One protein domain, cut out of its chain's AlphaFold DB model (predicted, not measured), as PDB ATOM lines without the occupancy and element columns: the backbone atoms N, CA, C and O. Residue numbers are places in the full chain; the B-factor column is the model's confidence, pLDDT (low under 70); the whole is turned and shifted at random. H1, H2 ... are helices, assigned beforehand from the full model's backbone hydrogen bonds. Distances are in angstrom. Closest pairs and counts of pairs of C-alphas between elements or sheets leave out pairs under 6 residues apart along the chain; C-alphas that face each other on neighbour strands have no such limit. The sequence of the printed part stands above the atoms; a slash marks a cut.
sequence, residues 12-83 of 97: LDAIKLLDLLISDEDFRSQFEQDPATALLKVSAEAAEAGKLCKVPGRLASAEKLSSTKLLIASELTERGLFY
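Overview. This is residues 12 to 83 of the 97 residues of an uncharacterized protein of Stenotrophomonas terrae (UniProt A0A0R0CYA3). A long helix, H5, reaches out as an arm from a small body in which short H2, H3 and H4 follow one another beside H1; residues 70 to 83 stick out. The printed part has 72 residues with five named helices, H1 to H5 in order along the chain, which hold 54 of them, and no named strand; the class is all helix. The whole is only just loose, close to compact: radius of gyration of the C-alphas 13.7 A, spans 40 by 25 by 21 A.

Arrangement. H5, residues 62 to 82, touches H1, residues 12 to 23, with residues 62 to 66 alone; the closest C-alphas, Ala 62 and Ile 22, are 4.8 A apart. H1 touches H2, residues 25 to 33, only at the corner. Every O i to N i+4 pair is within hydrogen-bond range in H1 and H2, and 16 of 17 in H5.

Along the chain. H1 begins at C-alpha 12 (17.785, 11.482, 14.496); H5, 30.8 A long, ends at C-alpha 82 (8.068, -1.338, 34.031). H3 is residues 35 to 39, H4 44 to 50.

Size, cuts and confidence. The printed part has no cut. The H4 to H5 link is long. Residues 52 to 57 and 78 to 83 have pLDDT under 70.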
ATOM      1  N   LEU A  12      17.987  10.041  14.679       76.56
ATOM      2  CA  LEU A  12      17.785  11.482  14.496       76.56
ATOM      3  C   LEU A  12      17.068  11.806  13.182       76.56
ATOM      4  O   LEU A  12      16.200  12.676  13.154       76.56
ATOM      5  N   ASP A  13      17.401  11.091  12.111       79.56
ATOM      6  CA  ASP A  13      16.791  11.305  10.799       79.56
ATOM      7  C   ASP A  13      15.352  10.785  10.768       79.56
ATOM      8  O   ASP A  13      14.481  11.421  10.181       79.56
ATOM      9  N   ALA A  14      15.069   9.686  11.472       78.69
ATOM     10  CA  ALA A  14      13.712   9.172  11.638       78.69
ATOM     11  C   ALA A  14      12.807  10.154  12.405       78.69
ATOM     12  O   ALA A  14      11.653  10.352  12.022       78.69
ATOM     13  N   ILE A  15      13.330  10.805  13.452       81.81
ATOM     14  CA  ILE A  15      12.596  11.845  14.189       81.81
ATOM     15  C   ILE A  15      12.321  13.044  13.279       81.81
ATOM     16  O   ILE A  15      11.174  13.471  13.168       81.81
ATOM     17  N   LYS A  16      13.346  13.542  12.576       83.69
ATOM     18  CA  LYS A  16      13.201  14.663  11.636       83.69
ATOM     19  C   LYS A  16      12.196  14.368  10.528       83.69
ATOM     20  O   LYS A  16      11.378  15.223  10.208       83.69
ATOM     21  N   LEU A  17      12.237  13.165   9.960       84.62
ATOM     22  CA  LEU A  17      11.263  12.714   8.973       84.62
ATOM     23  C   LEU A  17       9.845  12.760   9.538       84.62
ATOM     24  O   LEU A  17       8.952  13.311   8.900       84.62
ATOM     25  N   LEU A  18       9.632  12.191  10.725       83.19
ATOM     26  CA  LEU A  18       8.310  12.166  11.341       83.19
ATOM     27  C   LEU A  18       7.800  13.585  11.631       83.19
ATOM     28  O   LEU A  18       6.628  13.868  11.395       83.19
ATOM     29  N   ASP A  19       8.671  14.482  12.087       85.44
ATOM     30  CA  ASP A  19       8.314  15.880  12.327       85.44
ATOM     31  C   ASP A  19       7.968  16.621  11.028       85.44
ATOM     32  O   ASP A  19       6.977  17.352  10.997       85.44
ATOM     33  N   LEU A  20       8.704  16.392   9.938       84.31
ATOM     34  CA  LEU A  20       8.395  16.967   8.623       84.31
ATOM     35  C   LEU A  20       7.087  16.418   8.046       84.31
ATOM     36  O   LEU A  20       6.286  17.179   7.518       84.31
ATOM     37  N   LEU A  21       6.812  15.122   8.212       83.88
ATOM     38  CA  LEU A  21       5.540  14.533   7.785       83.88
ATOM     39  C   LEU A  21       4.338  15.098   8.562       83.88
ATOM     40  O   LEU A  21       3.226  15.115   8.040       83.88
ATOM     41  N   ILE A  22       4.534  15.548   9.802       86.06
ATOM     42  CA  ILE A  22       3.466  16.139  10.619       86.06
ATOM     43  C   ILE A  22       3.299  17.637  10.332       86.06
ATOM     44  O   ILE A  22       2.171  18.121  10.286       86.06
ATOM     45  N   SER A  23       4.401  18.370  10.171       85.12
ATOM     46  CA  SER A  23       4.396  19.839  10.117       85.12
ATOM     47  C   SER A  23       4.316  20.427   8.708       85.12
ATOM     48  O   SER A  23       3.842  21.551   8.565       85.12
ATOM     49  N   ASP A  24       4.738  19.686   7.681       84.06
ATOM     50  CA  ASP A  24       4.870  20.187   6.313       84.06
ATOM     51  C   ASP A  24       4.000  19.361   5.340       84.06
ATOM     52  O   ASP A  24       4.205  18.166   5.093       84.06
ATOM     53  N   GLU A  25       2.956  20.001   4.807       81.75
ATOM     54  CA  GLU A  25       2.044  19.396   3.832       81.75
ATOM     55  C   GLU A  25       2.660  19.260   2.437       81.75
ATOM     56  O   GLU A  25       2.406  18.264   1.748       81.75
ATOM     57  N   ASP A  26       3.516  20.204   2.046       82.44
ATOM     58  CA  ASP A  26       4.242  20.153   0.781       82.44
ATOM     59  C   ASP A  26       5.261  19.012   0.810       82.44
ATOM     60  O   ASP A  26       5.377  18.246  -0.148       82.44
ATOM     61  N   PHE A  27       5.945  18.825   1.944       84.44
ATOM     62  CA  PHE A  27       6.829  17.684   2.168       84.44
ATOM     63  C   PHE A  27       6.078  16.356   2.083       84.44
ATOM     64  O   PHE A  27       6.549  15.451   1.399       84.44
ATOM     65  N   ARG A  28       4.907  16.225   2.725       84.69
ATOM     66  CA  ARG A  28       4.080  15.007   2.614       84.69
ATOM     67  C   ARG A  28       3.694  14.715   1.172       84.69
ATOM     68  O   ARG A  28       3.855  13.585   0.724       84.69
ATOM     69  N   SER A  29       3.211  15.725   0.455       82.38
ATOM     70  CA  SER A  29       2.790  15.575  -0.941       82.38
ATOM     71  C   SER A  29       3.967  15.178  -1.836       82.38
ATOM     72  O   SER A  29       3.838  14.301  -2.688       82.38
ATOM     73  N   GLN A  30       5.141  15.769  -1.600       82.69
ATOM     74  CA  GLN A  30       6.373  15.421  -2.300       82.69
ATOM     75  C   GLN A  30       6.848  14.004  -1.951       82.69
ATOM     76  O   GLN A  30       7.276  13.274  -2.836       82.69
ATOM     77  N   PHE A  31       6.739  13.595  -0.688       83.75
ATOM     78  CA  PHE A  31       7.122  12.264  -0.225       83.75
ATOM     79  C   PHE A  31       6.197  11.164  -0.770       83.75
ATOM     80  O   PHE A  31       6.669  10.069  -1.064       83.75
ATOM     81  N   GLU A  32       4.897  11.440  -0.943       82.25
ATOM     82  CA  GLU A  32       3.959  10.520  -1.608       82.25
ATOM     83  C   GLU A  32       4.320  10.274  -3.078       82.25
ATOM     84  O   GLU A  32       4.137   9.166  -3.581       82.25
ATOM     85  N   GLN A  33       4.806  11.305  -3.773       81.88
ATOM     86  CA  GLN A  33       5.146  11.219  -5.194       81.88
ATOM     87  C   GLN A  33       6.548  10.655  -5.425       81.88
ATOM     88  O   GLN A  33       6.740   9.813  -6.300       81.88
ATOM     89  N   ASP A  34       7.521  11.128  -4.648       82.31
ATOM     90  CA  ASP A  34       8.918  10.737  -4.752       82.31
ATOM     91  C   ASP A  34       9.611  10.792  -3.376       82.31
ATOM     92  O   ASP A  34      10.180  11.822  -2.979       82.31
ATOM     93  N   PRO A  35       9.597   9.672  -2.629       79.88
ATOM     94  CA  PRO A  35      10.190   9.619  -1.302       79.88
ATOM     95  C   PRO A  35      11.706   9.840  -1.339       79.88
ATOM     96  O   PRO A  35      12.240  10.447  -0.417       79.88
ATOM     97  N   ALA A  36      12.415   9.420  -2.395       79.06
ATOM     98  CA  ALA A  36      13.866   9.593  -2.479       79.06
ATOM     99  C   ALA A  36      14.249  11.078  -2.567       79.06
ATOM    100  O   ALA A  36      15.149  11.530  -1.857       79.06
ATOM    101  N   THR A  37      13.519  11.851  -3.375       80.62
ATOM    102  CA  THR A  37      13.741  13.297  -3.501       80.62
ATOM    103  C   THR A  37      13.306  14.056  -2.251       80.62
ATOM    104  O   THR A  37      14.002  14.977  -1.822       80.62
ATOM    105  N   ALA A  38      12.193  13.670  -1.620       82.75
ATOM    106  CA  ALA A  38      11.766  14.286  -0.364       82.75
ATOM    107  C   ALA A  38      12.794  14.055   0.758       82.75
ATOM    108  O   ALA A  38      13.147  14.981   1.489       82.75
ATOM    109  N   LEU A  39      13.345  12.843   0.851       83.06
ATOM    110  CA  LEU A  39      14.299  12.452   1.889       83.06
ATOM    111  C   LEU A  39      15.648  13.173   1.819       83.06
ATOM    112  O   LEU A  39      16.317  13.271   2.846       83.06
ATOM    113  N   LEU A  40      16.003  13.778   0.681       83.12
ATOM    114  CA  LEU A  40      17.172  14.662   0.581       83.12
ATOM    115  C   LEU A  40      17.093  15.863   1.535       83.12
ATOM    116  O   LEU A  40      18.130  16.361   1.969       83.12
ATOM    117  N   LYS A  41      15.882  16.317   1.893       79.12
ATOM    118  CA  LYS A  41      15.688  17.384   2.893       79.12
ATOM    119  C   LYS A  41      16.007  16.923   4.322       79.12
ATOM    120  O   LYS A  41      16.179  17.765   5.199       79.12
ATOM    121  N   VAL A  42      16.074  15.612   4.561       80.56
ATOM    122  CA  VAL A  42      16.397  15.016   5.865       80.56
ATOM    123  C   VAL A  42      17.895  14.723   5.952       80.56
ATOM    124  O   VAL A  42      18.573  15.289   6.810       80.56
ATOM    125  N   SER A  43      18.406  13.863   5.061       80.38
ATOM    126  CA  SER A  43      19.832  13.536   4.924       80.38
ATOM    127  C   SER A  43      20.110  12.790   3.610       80.38
ATOM    128  O   SER A  43      19.206  12.233   2.981       80.38
ATOM    129  N   ALA A  44      21.374  12.762   3.177       78.25
ATOM    130  CA  ALA A  44      21.781  12.008   1.991       78.25
ATOM    131  C   ALA A  44      21.633  10.492   2.212       78.25
ATOM    132  O   ALA A  44      21.178   9.775   1.322       78.25
ATOM    133  N   GLU A  45      21.941  10.009   3.418       76.88
ATOM    134  CA  GLU A  45      21.717   8.618   3.815       76.88
ATOM    135  C   GLU A  45      20.229   8.247   3.779       76.88
ATOM    136  O   GLU A  45      19.868   7.173   3.291       76.88
ATOM    137  N   ALA A  46      19.355   9.149   4.232       73.81
ATOM    138  CA  ALA A  46      17.917   8.949   4.164       73.81
ATOM    139  C   ALA A  46      17.417   8.888   2.714       73.81
ATOM    140  O   ALA A  46      16.564   8.062   2.399       73.81
ATOM    141  N   ALA A  47      17.964   9.705   1.810       76.69
ATOM    142  CA  ALA A  47      17.615   9.659   0.390       76.69
ATOM    143  C   ALA A  47      18.011   8.332  -0.276       76.69
ATOM    144  O   ALA A  47      17.224   7.762  -1.035       76.69
ATOM    145  N   GLU A  48      19.189   7.793   0.052       77.12
ATOM    146  CA  GLU A  48      19.612   6.469  -0.420       77.12
ATOM    147  C   GLU A  48      18.702   5.354   0.114       77.12
ATOM    148  O   GLU A  48      18.290   4.477  -0.647       77.12
ATOM    149  N   ALA A  49      18.310   5.421   1.390       73.69
ATOM    150  CA  ALA A  49      17.307   4.524   1.966       73.69
ATOM    151  C   ALA A  49      15.932   4.665   1.284       73.69
ATOM    152  O   ALA A  49      15.227   3.675   1.064       73.69
ATOM    153  N   GLY A  50      15.580   5.889   0.891       70.75
ATOM    154  CA  GLY A  50      14.363   6.246   0.172       70.75
ATOM    155  C   GLY A  50      14.180   5.534  -1.161       70.75
ATOM    156  O   GLY A  50      13.049   5.253  -1.544       70.75
ATOM    157  N   LYS A  51      15.269   5.153  -1.839       72.75
ATOM    158  CA  LYS A  51      15.213   4.422  -3.120       72.75
ATOM    159  C   LYS A  51      14.568   3.041  -3.001       72.75
ATOM    160  O   LYS A  51      14.036   2.519  -3.978       72.75
ATOM    161  N   LEU A  52      14.624   2.441  -1.811       69.38
ATOM    162  CA  LEU A  52      13.963   1.171  -1.496       69.38
ATOM    163  C   LEU A  52      12.569   1.381  -0.893       69.38
ATOM    164  O   LEU A  52      11.808   0.422  -0.747       69.38
ATOM    165  N   CYS A  53      12.224   2.622  -0.547       69.94
ATOM    166  CA  CYS A  53      10.936   2.968   0.019       69.94
ATOM    167  C   CYS A  53       9.881   2.966  -1.089       69.94
ATOM    168  O   CYS A  53       9.850   3.830  -1.963       69.94
ATOM    169  N   LYS A  54       8.994   1.973  -1.052       65.81
ATOM    170  CA  LYS A  54       7.736   2.009  -1.794       65.81
ATOM    171  C   LYS A  54       6.646   2.354  -0.802       65.81
ATOM    172  O   LYS A  54       6.473   1.622   0.167       65.81
ATOM    173  N   VAL A  55       5.923   3.440  -1.048       66.75
ATOM    174  CA  VAL A  55       4.738   3.805  -0.270       66.75
ATOM    175  C   VAL A  55       3.531   3.177  -0.980       66.75
ATOM    176  O   VAL A  55       3.137   3.660  -2.042       66.75
ATOM    177  N   PRO A  56       2.968   2.050  -0.497       61.22
ATOM    178  CA  PRO A  56       1.826   1.421  -1.142       61.22
ATOM    179  C   PRO A  56       0.552   2.186  -0.761       61.22
ATOM    180  O   PRO A  56      -0.193   1.776   0.125       61.22
ATOM    181  N   GLY A  57       0.315   3.317  -1.421       67.69
ATOM    182  CA  GLY A  57      -0.899   4.116  -1.258       67.69
ATOM    183  C   GLY A  57      -0.663   5.495  -0.649       67.69
ATOM    184  O   GLY A  57       0.448   6.015  -0.652       67.69
ATOM    185  N   ARG A  58      -1.753   6.101  -0.171       72.94
ATOM    186  CA  ARG A  58      -1.773   7.471   0.348       72.94
ATOM    187  C   ARG A  58      -1.291   7.508   1.797       72.94
ATOM    188  O   ARG A  58      -1.706   6.674   2.604       72.94
ATOM    189  N   LEU A  59      -0.448   8.480   2.129       74.19
ATOM    190  CA  LEU A  59      -0.055   8.769   3.502       74.19
ATOM    191  C   LEU A  59      -1.283   9.187   4.322       74.19
ATOM    192  O   LEU A  59      -2.249   9.772   3.827       74.19
ATOM    193  N   ALA A  60      -1.244   8.865   5.614       74.12
ATOM    194  CA  ALA A  60      -2.260   9.310   6.554       74.12
ATOM    195  C   ALA A  60      -2.224  10.844   6.712       74.12
ATOM    196  O   ALA A  60      -1.199  11.491   6.481       74.12
ATOM    197  N   SER A  61      -3.344  11.445   7.125       78.56
ATOM    198  CA  SER A  61      -3.405  12.884   7.401       78.56
ATOM    199  C   SER A  61      -2.445  13.284   8.530       78.56
ATOM    200  O   SER A  61      -2.158  12.482   9.421       78.56
ATOM    201  N   ALA A  62      -1.981  14.538   8.526       79.00
ATOM    202  CA  ALA A  62      -1.088  15.068   9.563       79.00
ATOM    203  C   ALA A  62      -1.659  14.876  10.979       79.00
ATOM    204  O   ALA A  62      -0.936  14.475  11.887       79.00
ATOM    205  N   GLU A  63      -2.972  15.065  11.150       77.19
ATOM    206  CA  GLU A  63      -3.677  14.832  12.420       77.19
ATOM    207  C   GLU A  63      -3.627  13.368  12.873       77.19
ATOM    208  O   GLU A  63      -3.532  13.069  14.066       77.19
ATOM    209  N   LYS A  64      -3.674  12.429  11.923       80.31
ATOM    210  CA  LYS A  64      -3.551  11.004  12.228       80.31
ATOM    211  C   LYS A  64      -2.118  10.673  12.633       80.31
ATOM    212  O   LYS A  64      -1.927   9.961  13.613       80.31
ATOM    213  N   LEU A  65      -1.127  11.226  11.930       80.94
ATOM    214  CA  LEU A  65       0.292  11.034  12.241       80.94
ATOM    215  C   LEU A  65       0.665  11.618  13.611       80.94
ATOM    216  O   LEU A  65       1.349  10.953  14.389       80.94
ATOM    217  N   SER A  66       0.170  12.810  13.948       80.31
ATOM    218  CA  SER A  66       0.403  13.432  15.257       80.31
ATOM    219  C   SER A  66      -0.261  12.648  16.392       80.31
ATOM    220  O   SER A  66       0.382  12.363  17.404       80.31
ATOM    221  N   SER A  67      -1.509  12.210  16.198       79.19
ATOM    222  CA  SER A  67      -2.226  11.374  17.170       79.19
ATOM    223  C   SER A  67      -1.519  10.037  17.396       79.19
ATOM    224  O   SER A  67      -1.369   9.593  18.533       79.19
ATOM    225  N   THR A  68      -1.026   9.403  16.328       81.69
ATOM    226  CA  THR A  68      -0.251   8.160  16.427       81.69
ATOM    227  C   THR A  68       1.092   8.378  17.123       81.69
ATOM    228  O   THR A  68       1.472   7.544  17.939       81.69
ATOM    229  N   LYS A  69       1.785   9.502  16.887       81.44
ATOM    230  CA  LYS A  69       3.023   9.849  17.609       81.44
ATOM    231  C   LYS A  69       2.782   9.939  19.121       81.44
ATOM    232  O   LYS A  69       3.557   9.378  19.891       81.44
ATOM    233  N   LEU A  70       1.696  10.594  19.539       81.38
ATOM    234  CA  LEU A  70       1.311  10.687  20.952       81.38
ATOM    235  C   LEU A  70       0.959   9.319  21.546       81.38
ATOM    236  O   LEU A  70       1.385   9.010  22.656       81.38
ATOM    237  N   LEU A  71       0.236   8.483  20.798       80.50
ATOM    238  CA  LEU A  71      -0.135   7.142  21.242       80.50
ATOM    239  C   LEU A  71       1.096   6.239  21.417       80.50
ATOM    240  O   LEU A  71       1.236   5.593  22.449       80.50
ATOM    241  N   ILE A  72       2.037   6.263  20.467       79.50
ATOM    242  CA  ILE A  72       3.309   5.531  20.571       79.50
ATOM    243  C   ILE A  72       4.123   6.021  21.775       79.50
ATOM    244  O   ILE A  72       4.655   5.208  22.526       79.50
ATOM    245  N   ALA A  73       4.212   7.338  21.985       78.50
ATOM    246  CA  ALA A  73       4.927   7.901  23.129       78.50
ATOM    247  C   ALA A  73       4.294   7.490  24.468       78.50
ATOM    248  O   ALA A  73       5.019   7.165  25.408       78.50
ATOM    249  N   SER A  74       2.960   7.459  24.545       75.69
ATOM    250  CA  SER A  74       2.217   6.996  25.721       75.69
ATOM    251  C   SER A  74       2.497   5.523  26.020       75.69
ATOM    252  O   SER A  74       2.904   5.196  27.128       75.69
ATOM    253  N   GLU A  75       2.369   4.650  25.020       73.88
ATOM    254  CA  GLU A  75       2.621   3.206  25.144       73.88
ATOM    255  C   GLU A  75       4.071   2.896  25.546       73.88
ATOM    256  O   GLU A  75       4.334   2.039  26.390       73.88
ATOM    257  N   LEU A  76       5.041   3.610  24.964       70.75
ATOM    258  CA  LEU A  76       6.454   3.454  25.316       70.75
ATOM    259  C   LEU A  76       6.759   3.969  26.723       70.75
ATOM    260  O   LEU A  76       7.600   3.391  27.406       70.75
ATOM    261  N   THR A  77       6.075   5.022  27.164       72.69
ATOM    262  CA  THR A  77       6.210   5.558  28.523       72.69
ATOM    263  C   THR A  77       5.600   4.598  29.541       72.69
ATOM    264  O   THR A  77       6.244   4.284  30.540       72.69
ATOM    265  N   GLU A  78       4.411   4.062  29.260       67.94
ATOM    266  CA  GLU A  78       3.749   3.056  30.095       67.94
ATOM    267  C   GLU A  78       4.613   1.799  30.231       67.94
ATOM    268  O   GLU A  78       4.865   1.334  31.339       67.94
ATOM    269  N   ARG A  79       5.167   1.295  29.124       60.59
ATOM    270  CA  ARG A  79       6.076   0.138  29.140       60.59
ATOM    271  C   ARG A  79       7.433   0.441  29.774       60.59
ATOM    272  O   ARG A  79       7.997  -0.428  30.434       60.59
ATOM    273  N   GLY A  80       7.953   1.653  29.595       57.84
ATOM    274  CA  GLY A  80       9.234   2.097  30.148       57.84
ATOM    275  C   GLY A  80       9.231   2.180  31.672       57.84
ATOM    276  O   GLY A  80      10.236   1.849  32.296       57.84
ATOM    277  N   LEU A  81       8.088   2.518  32.279       57.88
ATOM    278  CA  LEU A  81       7.913   2.507  33.737       57.88
ATOM    279  C   LEU A  81       8.115   1.113  34.352       57.88
ATOM    280  O   LEU A  81       8.547   1.009  35.497       57.88
ATOM    281  N   PHE A  82       7.854   0.045  33.592       56.22
ATOM    282  CA  PHE A  82       8.068  -1.338  34.031       56.22
ATOM    283  C   PHE A  82       9.395  -1.934  33.544       56.22
ATOM    284  O   PHE A  82       9.767  -3.032  33.957       56.22
ATOM    285  N   TYR A  83      10.142  -1.216  32.700       52.53
ATOM    286  CA  TYR A  83      11.445  -1.632  32.188       52.53
ATOM    287  C   TYR A  83      12.567  -0.990  33.012       52.53
ATOM    288  O   TYR A  83      13.379  -0.214  32.514       52.53
TER     289      TYR A  83